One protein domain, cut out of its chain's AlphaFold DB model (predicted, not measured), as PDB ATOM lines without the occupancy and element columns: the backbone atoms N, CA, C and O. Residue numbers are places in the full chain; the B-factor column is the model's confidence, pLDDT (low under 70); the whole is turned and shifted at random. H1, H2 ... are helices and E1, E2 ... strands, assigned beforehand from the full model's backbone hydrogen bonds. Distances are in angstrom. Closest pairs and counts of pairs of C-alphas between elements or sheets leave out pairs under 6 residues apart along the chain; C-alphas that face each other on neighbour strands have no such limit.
ATOM      1  N   MET A   1     218.382 264.858 168.611       88.44
ATOM      2  CA  MET A   1     217.395 263.778 168.861       88.44
ATOM      3  C   MET A   1     216.002 264.373 169.014       88.44
ATOM      4  O   MET A   1     215.898 265.514 169.457       88.44
ATOM      5  N   SER A   2     214.950 263.650 168.622       94.50
ATOM      6  CA  SER A   2     213.555 264.107 168.763       94.50
ATOM      7  C   SER A   2     212.625 262.973 169.195       94.50
ATOM      8  O   SER A   2     212.874 261.821 168.851       94.50
ATOM      9  N   MET A   3     211.561 263.310 169.927       95.00
ATOM     10  CA  MET A   3     210.542 262.362 170.385       95.00
ATOM     11  C   MET A   3     209.231 262.628 169.650       95.00
ATOM     12  O   MET A   3     208.759 263.768 169.627       95.00
ATOM     13  N   LYS A   4     208.636 261.595 169.052       96.38
ATOM     14  CA  LYS A   4     207.349 261.685 168.343       96.38
ATOM     15  C   LYS A   4     206.498 260.462 168.641       96.38
ATOM     16  O   LYS A   4     207.019 259.417 169.010       96.38
ATOM     17  N   LYS A   5     205.182 260.588 168.480       96.69
ATOM     18  CA  LYS A   5     204.301 259.420 168.525       96.69
ATOM     19  C   LYS A   5     204.552 258.535 167.304       96.69
ATOM     20  O   LYS A   5     204.759 259.069 166.217       96.69
ATOM     21  N   VAL A   6     204.507 257.225 167.512       95.81
ATOM     22  CA  VAL A   6     204.609 256.200 166.467       95.81
ATOM     23  C   VAL A   6     203.455 255.218 166.576       95.81
ATOM     24  O   VAL A   6     202.960 254.954 167.678       95.81
ATOM     25  N   THR A   7     203.036 254.696 165.432       95.00
ATOM     26  CA  THR A   7     201.952 253.732 165.301       95.00
ATOM     27  C   THR A   7     202.531 252.333 165.401       95.00
ATOM     28  O   THR A   7     203.385 251.939 164.605       95.00
ATOM     29  N   VAL A   8     202.094 251.594 166.416       93.00
ATOM     30  CA  VAL A   8     202.659 250.296 166.771       93.00
ATOM     31  C   VAL A   8     201.572 249.239 166.741       93.00
ATOM     32  O   VAL A   8     200.449 249.451 167.205       93.00
ATOM     33  N   HIS A   9     201.941 248.078 166.218       90.69
ATOM     34  CA  HIS A   9     201.061 246.931 166.062       90.69
ATOM     35  C   HIS A   9     201.721 245.707 166.668       90.69
ATOM     36  O   HIS A   9     202.875 245.404 166.360       90.69
ATOM     37  N   LYS A  10     200.996 244.998 167.532       89.06
ATOM     38  CA  LYS A  10     201.478 243.744 168.113       89.06
ATOM     39  C   LYS A  10     201.387 242.632 167.066       89.06
ATOM     40  O   LYS A  10     200.327 242.415 166.485       89.06
ATOM     41  N   MET A  11     202.490 241.928 166.833       83.88
ATOM     42  CA  MET A  11     202.531 240.760 165.960       83.88
ATOM     43  C   MET A  11     202.000 239.547 166.731       83.88
ATOM     44  O   MET A  11     202.633 239.055 167.660       83.88
ATOM     45  N   PHE A  12     200.824 239.075 166.338       75.25
ATOM     46  CA  PHE A  12     200.278 237.760 166.669       75.25
ATOM     47  C   PHE A  12     199.646 237.200 165.386       75.25
ATOM     48  O   PHE A  12     199.411 237.975 164.452       75.25
ATOM     49  N   GLU A  13     199.353 235.898 165.317       58.28
ATOM     50  CA  GLU A  13     198.745 235.270 164.120       58.28
ATOM     51  C   GLU A  13     197.467 235.995 163.641       58.28
ATOM     52  O   GLU A  13     197.132 235.967 162.460       58.28
ATOM     53  N   GLU A  14     196.815 236.744 164.534       57.34
ATOM     54  CA  GLU A  14     195.588 237.499 164.293       57.34
ATOM     55  C   GLU A  14     195.775 239.017 164.507       57.34
ATOM     56  O   GLU A  14     194.923 239.679 165.094       57.34
ATOM     57  N   PHE A  15     196.892 239.604 164.056       58.06
ATOM     58  CA  PHE A  15     197.249 241.014 164.322       58.06
ATOM     59  C   PHE A  15     196.158 242.057 163.988       58.06
ATOM     60  O   PHE A  15     196.115 243.109 164.617       58.06
ATOM     61  N   HIS A  16     195.231 241.761 163.068       60.34
ATOM     62  CA  HIS A  16     194.075 242.617 162.760       60.34
ATOM     63  C   HIS A  16     193.029 242.709 163.892       60.34
ATOM     64  O   HIS A  16     192.134 243.548 163.821       60.34
ATOM     65  N   GLN A  17     193.101 241.845 164.909       66.06
ATOM     66  CA  GLN A  17     192.173 241.843 166.044       66.06
ATOM     67  C   GLN A  17     192.627 242.753 167.193       66.06
ATOM     68  O   GLN A  17     191.822 243.086 168.065       66.06
ATOM     69  N   TYR A  18     193.896 243.172 167.212       68.81
ATOM     70  CA  TYR A  18     194.407 244.045 168.263       68.81
ATOM     71  C   TYR A  18     194.187 245.520 167.918       68.81
ATOM     72  O   TYR A  18     194.326 245.922 166.762       68.81
ATOM     73  N   PRO A  19     193.862 246.360 168.917       78.50
ATOM     74  CA  PRO A  19     193.773 247.790 168.697       78.50
ATOM     75  C   PRO A  19     195.144 248.344 168.307       78.50
ATOM     76  O   PRO A  19     196.168 247.978 168.887       78.50
ATOM     77  N   ILE A  20     195.135 249.282 167.363       83.25
ATOM     78  CA  ILE A  20     196.301 250.102 167.041       83.25
ATOM     79  C   ILE A  20     196.706 250.865 168.305       83.25
ATOM     80  O   ILE A  20     195.870 251.533 168.923       83.25
ATOM     81  N   VAL A  21     197.983 250.791 168.686       89.50
ATOM     82  CA  VAL A  21     198.511 251.513 169.850       89.50
ATOM     83  C   VAL A  21     199.501 252.593 169.424       89.50
ATOM     84  O   VAL A  21     200.178 252.485 168.404       89.50
ATOM     85  N   GLN A  22     199.577 253.665 170.214       94.56
ATOM     86  CA  GLN A  22     200.538 254.748 170.008       94.56
ATOM     87  C   GLN A  22     201.613 254.710 171.084       94.56
ATOM     88  O   GLN A  22     201.299 254.848 172.268       94.56
ATOM     89  N   TYR A  23     202.871 254.587 170.670       95.94
ATOM     90  CA  TYR A  23     204.052 254.654 171.536       95.94
ATOM     91  C   TYR A  23     204.870 255.913 171.244       95.94
ATOM     92  O   TYR A  23     204.547 256.680 170.336       95.94
ATOM     93  N   ILE A  24     205.915 256.159 172.035       97.38
ATOM     94  CA  ILE A  24     206.862 257.251 171.798       97.38
ATOM     95  C   ILE A  24     208.100 256.696 171.100       97.38
ATOM     96  O   ILE A  24     208.817 255.877 171.666       97.38
ATOM     97  N   GLY A  25     208.348 257.158 169.879       96.44
ATOM     98  CA  GLY A  25     209.559 256.900 169.121       96.44
ATOM     99  C   GLY A  25     210.612 257.974 169.367       96.44
ATOM    100  O   GLY A  25     210.331 259.173 169.275       96.44
ATOM    101  N   GLU A  26     211.826 257.528 169.654       95.31
ATOM    102  CA  GLU A  26     213.025 258.352 169.723       95.31
ATOM    103  C   GLU A  26     213.777 258.261 168.404       95.31
ATOM    104  O   GLU A  26     214.096 257.171 167.920       95.31
ATOM    105  N   TYR A  27     214.073 259.427 167.845       94.44
ATOM    106  CA  TYR A  27     214.751 259.562 166.570       94.44
ATOM    107  C   TYR A  27     216.124 260.200 166.742       94.44
ATOM    108  O   TYR A  27     216.273 261.205 167.457       94.44
ATOM    109  N   ASP A  28     217.110 259.649 166.035       93.94
ATOM    110  CA  ASP A  28     218.433 260.256 165.909       93.94
ATOM    111  C   ASP A  28     218.394 261.537 165.045       93.94
ATOM    112  O   ASP A  28     217.350 261.979 164.559       93.94
ATOM    113  N   GLU A  29     219.542 262.187 164.868       94.12
ATOM    114  CA  GLU A  29     219.655 263.423 164.075       94.12
ATOM    115  C   GLU A  29     219.412 263.215 162.573       94.12
ATOM    116  O   GLU A  29     219.120 264.168 161.854       94.12
ATOM    117  N   ARG A  30     219.490 261.969 162.102       92.31
ATOM    118  CA  ARG A  30     219.217 261.567 160.719       92.31
ATOM    119  C   ARG A  30     217.770 261.105 160.533       92.31
ATOM    120  O   ARG A  30     217.422 260.635 159.457       92.31
ATOM    121  N   SER A  31     216.918 261.288 161.546       89.56
ATOM    122  CA  SER A  31     215.521 260.839 161.563       89.56
ATOM    123  C   SER A  31     215.350 259.318 161.478       89.56
ATOM    124  O   SER A  31     214.290 258.846 161.067       89.56
ATOM    125  N   ASN A  32     216.345 258.541 161.914       89.88
ATOM    126  CA  ASN A  32     216.181 257.101 162.102       89.88
ATOM    127  C   ASN A  32     215.502 256.830 163.442       89.88
ATOM    128  O   ASN A  32     215.898 257.395 164.463       89.88
ATOM    129  N   LEU A  33     214.513 255.939 163.441       92.75
ATOM    130  CA  LEU A  33     213.878 255.450 164.660       92.75
ATOM    131  C   LEU A  33     214.850 254.518 165.400       92.75
ATOM    132  O   LEU A  33     215.151 253.430 164.909       92.75
ATOM    133  N   ILE A  34     215.343 254.944 166.565       91.81
ATOM    134  CA  ILE A  34     216.380 254.215 167.316       91.81
ATOM    135  C   ILE A  34     215.836 253.504 168.555       91.81
ATOM    136  O   ILE A  34     216.300 252.410 168.867       91.81
ATOM    137  N   ASN A  35     214.838 254.075 169.234       92.88
ATOM    138  CA  ASN A  35     214.189 253.470 170.398       92.88
ATOM    139  C   ASN A  35     212.684 253.721 170.351       92.88
ATOM    140  O   ASN A  35     212.242 254.741 169.821       92.88
ATOM    141  N   VAL A  36     211.906 252.825 170.958       95.81
ATOM    142  CA  VAL A  36     210.463 253.010 171.134       95.81
ATOM    143  C   VAL A  36     210.074 252.691 172.564       95.81
ATOM    144  O   VAL A  36     210.576 251.734 173.147       95.81
ATOM    145  N   TYR A  37     209.197 253.506 173.135       95.69
ATOM    146  CA  TYR A  37     208.766 253.406 174.521       95.69
ATOM    147  C   TYR A  37     207.251 253.300 174.592       95.69
ATOM    148  O   TYR A  37     206.536 254.138 174.034       95.69
ATOM    149  N   ASN A  38     206.761 252.284 175.296       93.88
ATOM    150  CA  ASN A  38     205.333 252.155 175.557       93.88
ATOM    151  C   ASN A  38     204.853 253.161 176.624       93.88
ATOM    152  O   ASN A  38     205.634 253.930 177.184       93.88
ATOM    153  N   SER A  39     203.556 253.145 176.945       91.56
ATOM    154  CA  SER A  39     202.952 254.038 177.948       91.56
ATOM    155  C   SER A  39     203.501 253.867 179.371       91.56
ATOM    156  O   SER A  39     203.281 254.729 180.216       91.56
ATOM    157  N   PHE A  40     204.205 252.766 179.642       93.50
ATOM    158  CA  PHE A  40     204.849 252.465 180.921       93.50
ATOM    159  C   PHE A  40     206.354 252.779 180.907       93.50
ATOM    160  O   PHE A  40     207.070 252.365 181.817       93.50
ATOM    161  N   ASN A  41     206.849 253.486 179.882       93.12
ATOM    162  CA  ASN A  41     208.269 253.760 179.638       93.12
ATOM    163  C   ASN A  41     209.137 252.497 179.468       93.12
ATOM    164  O   ASN A  41     210.359 252.561 179.609       93.12
ATOM    165  N   GLN A  42     208.539 251.349 179.138       94.62
ATOM    166  CA  GLN A  42     209.302 250.150 178.796       94.62
ATOM    167  C   GLN A  42     209.804 250.266 177.361       94.62
ATOM    168  O   GLN A  42     209.075 250.697 176.464       94.62
ATOM    169  N   LYS A  43     211.061 249.874 177.158       94.62
ATOM    170  CA  LYS A  43     211.758 250.016 175.886       94.62
ATOM    171  C   LYS A  43     211.521 248.810 174.982       94.62
ATOM    172  O   LYS A  43     211.734 247.664 175.383       94.62
ATOM    173  N   LEU A  44     211.174 249.097 173.736       94.94
ATOM    174  CA  LEU A  44     211.258 248.178 172.617       94.94
ATOM    175  C   LEU A  44     212.612 248.373 171.930       94.94
ATOM    176  O   LEU A  44     213.077 249.501 171.742       94.94
ATOM    177  N   SER A  45     213.240 247.266 171.551       90.62
ATOM    178  CA  SER A  45     214.487 247.255 170.786       90.62
ATOM    179  C   SER A  45     214.269 246.567 169.453       90.62
ATOM    180  O   SER A  45     213.610 245.528 169.384       90.62
ATOM    181  N   ARG A  46     214.834 247.141 168.393       91.75
ATOM    182  CA  ARG A  46     214.785 246.529 167.070       91.75
ATOM    183  C   ARG A  46     215.539 245.200 167.079       91.75
ATOM    184  O   ARG A  46     216.671 245.128 167.563       91.75
ATOM    185  N   ILE A  47     214.936 244.173 166.493       91.25
ATOM    186  CA  ILE A  47     215.617 242.921 166.181       91.25
ATOM    187  C   ILE A  47     216.493 243.173 164.954       91.25
ATOM    188  O   ILE A  47     216.003 243.497 163.870       91.25
ATOM    189  N   PHE A  48     217.809 243.065 165.139       88.62
ATOM    190  CA  PHE A  48     218.793 243.380 164.107       88.62
ATOM    191  C   PHE A  48     218.521 242.624 162.796       88.62
ATOM    192  O   PHE A  48     218.277 241.421 162.802       88.62
ATOM    193  N   GLY A  49     218.586 243.341 161.670       88.25
ATOM    194  CA  GLY A  49     218.338 242.779 160.339       88.25
ATOM    195  C   GLY A  49     216.860 242.585 159.985       88.25
ATOM    196  O   GLY A  49     216.572 242.052 158.919       88.25
ATOM    197  N   THR A  50     215.932 243.023 160.838       90.75
ATOM    198  CA  THR A  50     214.486 242.903 160.608       90.75
ATOM    199  C   THR A  50     213.764 244.219 160.912       90.75
ATOM    200  O   THR A  50     214.292 245.083 161.617       90.75
ATOM    201  N   TYR A  51     212.526 244.351 160.432       91.06
ATOM    202  CA  TYR A  51     211.627 245.452 160.799       91.06
ATOM    203  C   TYR A  51     210.936 245.247 162.160       91.06
ATOM    204  O   TYR A  51     210.129 246.076 162.578       91.06
ATOM    205  N   GLN A  52     211.198 244.121 162.828       93.00
ATOM    206  CA  GLN A  52     210.511 243.722 164.045       93.00
ATOM    207  C   GLN A  52     211.138 244.384 165.274       93.00
ATOM    208  O   GLN A  52     212.354 244.575 165.366       93.00
ATOM    209  N   TRP A  53     210.294 244.694 166.249       94.75
ATOM    210  CA  TRP A  53     210.671 245.295 167.519       94.75
ATOM    211  C   TRP A  53     210.233 244.388 168.660       94.75
ATOM    212  O   TRP A  53     209.071 244.005 168.724       94.75
ATOM    213  N   ALA A  54     211.152 244.061 169.565       94.06
ATOM    214  CA  ALA A  54     210.872 243.240 170.736       94.06
ATOM    215  C   ALA A  54     210.801 244.112 171.988       94.06
ATOM    216  O   ALA A  54     211.669 244.965 172.208       94.06
ATOM    217  N   GLN A  55     209.799 243.881 172.832       93.31
ATOM    218  CA  GLN A  55     209.800 244.446 174.176       93.31
ATOM    219  C   GLN A  55     210.765 243.647 175.063       93.31
ATOM    220  O   GLN A  55     210.687 242.427 175.165       93.31
ATOM    221  N   ILE A  56     211.708 244.336 175.713       88.19
ATOM    222  CA  ILE A  56     212.720 243.661 176.534       88.19
ATOM    223  C   ILE A  56     212.045 242.964 177.722       88.19
ATOM    224  O   ILE A  56     211.334 243.600 178.500       88.19
ATOM    225  N   GLY A  57     212.328 241.670 177.891       86.50
ATOM    226  CA  GLY A  57     211.822 240.864 179.005       86.50
ATOM    227  C   GLY A  57     210.445 240.238 178.769       86.50
ATOM    228  O   GLY A  57     209.893 239.661 179.702       86.50
ATOM    229  N   THR A  58     209.898 240.334 177.556       89.31
ATOM    230  CA  THR A  58     208.695 239.608 177.127       89.31
ATOM    231  C   THR A  58     208.939 238.939 175.772       89.31
ATOM    232  O   THR A  58     209.928 239.233 175.102       89.31
ATOM    233  N   ASP A  59     208.024 238.062 175.355       88.19
ATOM    234  CA  ASP A  59     208.009 237.479 174.002       88.19
ATOM    235  C   ASP A  59     207.190 238.334 173.015       88.19
ATOM    236  O   ASP A  59     206.822 237.887 171.928       88.19
ATOM    237  N   ASP A  60     206.863 239.573 173.396       90.25
ATOM    238  CA  ASP A  60     206.021 240.436 172.579       90.25
ATOM    239  C   ASP A  60     206.829 241.076 171.450       90.25
ATOM    240  O   ASP A  60     207.776 241.840 171.679       90.25
ATOM    241  N   ILE A  61     206.392 240.795 170.223       91.75
ATOM    242  CA  ILE A  61     206.943 241.350 168.992       91.75
ATOM    243  C   ILE A  61     205.965 242.354 168.392       91.75
ATOM    244  O   ILE A  61     204.748 242.175 168.438       91.75
ATOM    245  N   PHE A  62     206.507 243.409 167.801       92.38
ATOM    246  CA  PHE A  62     205.760 244.504 167.213       92.38
ATOM    247  C   PHE A  62     206.340 244.898 165.853       92.38
ATOM    248  O   PHE A  62     207.531 244.706 165.598       92.38
ATOM    249  N   PHE A  63     205.517 245.515 165.008       91.50
ATOM    250  CA  PHE A  63     205.988 246.327 163.885       91.50
ATOM    251  C   PHE A  63     205.529 247.776 164.056       91.50
ATOM    252  O   PHE A  63     204.590 248.065 164.805       91.50
ATOM    253  N   ILE A  64     206.229 248.688 163.384       93.62
ATOM    254  CA  ILE A  64     206.061 250.133 163.554       93.62
ATOM    255  C   ILE A  64     205.964 250.781 162.177       93.62
ATOM    256  O   ILE A  64     206.864 250.617 161.354       93.62
ATOM    257  N   GLU A  65     204.885 251.515 161.914       92.38
ATOM    258  CA  GLU A  65     204.599 252.057 160.573       92.38
ATOM    259  C   GLU A  65     205.611 253.117 160.119       92.38
ATOM    260  O   GLU A  65     205.893 253.288 158.928       92.38
ATOM    261  N   GLU A  66     206.160 253.865 161.069       92.81
ATOM    262  CA  GLU A  66     207.160 254.899 160.831       92.81
ATOM    263  C   GLU A  66     208.582 254.338 160.708       92.81
ATOM    264  O   GLU A  66     209.507 255.109 160.453       92.81
ATOM    265  N   ASP A  67     208.775 253.023 160.862       90.81
ATOM    266  CA  ASP A  67     210.059 252.377 160.616       90.81
ATOM    267  C   ASP A  67     210.318 252.252 159.103       90.81
ATOM    268  O   ASP A  67     209.577 251.547 158.409       90.81
ATOM    269  N   PRO A  68     211.390 252.867 158.565       86.69
ATOM    270  CA  PRO A  68     211.729 252.739 157.151       86.69
ATOM    271  C   PRO A  68     211.893 251.285 156.695       86.69
ATOM    272  O   PRO A  68     211.539 250.959 155.567       86.69
ATOM    273  N   MET A  69     212.385 250.404 157.572       86.06
ATOM    274  CA  MET A  69     212.609 248.996 157.237       86.06
ATOM    275  C   MET A  69     211.298 248.223 157.069       86.06
ATOM    276  O   MET A  69     211.242 247.304 156.260       86.06
ATOM    277  N   TYR A  70     210.243 248.608 157.797       84.31
ATOM    278  CA  TYR A  70     208.906 248.047 157.597       84.31
ATOM    279  C   TYR A  70     208.298 248.536 156.281       84.31
ATOM    280  O   TYR A  70     207.748 247.742 155.525       84.31
ATOM    281  N   ARG A  71     208.447 249.828 155.965       78.50
ATOM    282  CA  ARG A  71     207.938 250.388 154.702       78.50
ATOM    283  C   ARG A  71     208.548 249.693 153.488       78.50
ATOM    284  O   ARG A  71     207.809 249.291 152.604       78.50
ATOM    285  N   SER A  72     209.861 249.460 153.499       79.44
ATOM    286  CA  SER A  72     210.547 248.719 152.433       79.44
ATOM    287  C   SER A  72     210.171 247.236 152.335       79.44
ATOM    288  O   SER A  72     210.543 246.608 151.356       79.44
ATOM    289  N   PHE A  73     209.506 246.653 153.337       75.38
ATOM    290  CA  PHE A  73     209.002 245.276 153.265       75.38
ATOM    291  C   PHE A  73     207.641 245.184 152.554       75.38
ATOM    292  O   PHE A  73     207.271 244.110 152.088       75.38
TER     293      PHE A  73
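What this domain is: This is residues 1 to 73 of the 75 residues of an uncharacterized protein of Acinetobacter sp. Root1280 (UniProt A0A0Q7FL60). This is a small closed barrel of six antiparallel strands, with one short helix, H1, on it just after the last strand, E6. The long first strand, E1, bends and closes the ring, pairing with E2 over its residues 2 to 8 and with the last strand, E6, over its residues 8 to 10. The printed part has 73 residues with six named strands and one named helix, in the order E1 E2 E3 E4 E5 E6 H1, and the class is mostly strand. The whole is compact, with a radius of gyration of the C-alphas of 11.6 A and spans of 35 by 29 by 21 A.

How they stand to each other: Start at E1, residues 2 to 10, which bends by 52 degrees at residue 5. Beside its residues 2 to 8 you find E2, residues 21 to 27, antiparallel at 140 degrees, with N 6 and O 23 2.9 A apart. On the other side of E2 is E3, residues 33 to 37, antiparallel at 136 degrees; N 26 and O 35 are 2.8 A apart. Next comes E4, residues 43 to 46, where N 44 and O 36 of E3 are 2.8 A apart. E5, residues 53 to 55, follows as its antiparallel neighbour, with N 45 and O 54 2.9 A apart. E6, residues 61 to 64, is next, with N 62 and O 53 2.8 A apart. These six make a meander, each strand the antiparallel neighbour of the one before, and each successive pair is a hairpin. The ring closes with E6 and E1 as antiparallel neighbours at 127 degrees: look at N 9 and O 63, 3.0 A apart. Across the ring E1 and E4, for instance, are apart. H1, residues 68 to 73, is on the barrel; its closest C-alphas to E6 are those of Tyr 70 and Ile 64, 6.9 A apart. In H1 every O i to N i+4 pair is within hydrogen-bond range.

Where its parts are: Find C-alpha 2 at (213.555, 264.107, 168.763); from there E1 runs 23.7 A to C-alpha 10 at (201.478, 243.744, 168.113). E2 covers 18.4 A, E3 11.3 A, E4 10.0 A, E5 6.8 A and E6 10.4 A. H1 spans 8.8 A and ends at C-alpha 73, (209.002, 245.276, 153.265).

The domain as a whole: The C-alphas farthest apart are those of Glu 14 and Glu 29, 35.4 A. The printed part has no cut and no long link; E1 to E2, with 10 residues between them, is a short link. Mean pLDDT of the printed part is 88.5, and residues 13 to 18, in that link, are under 70.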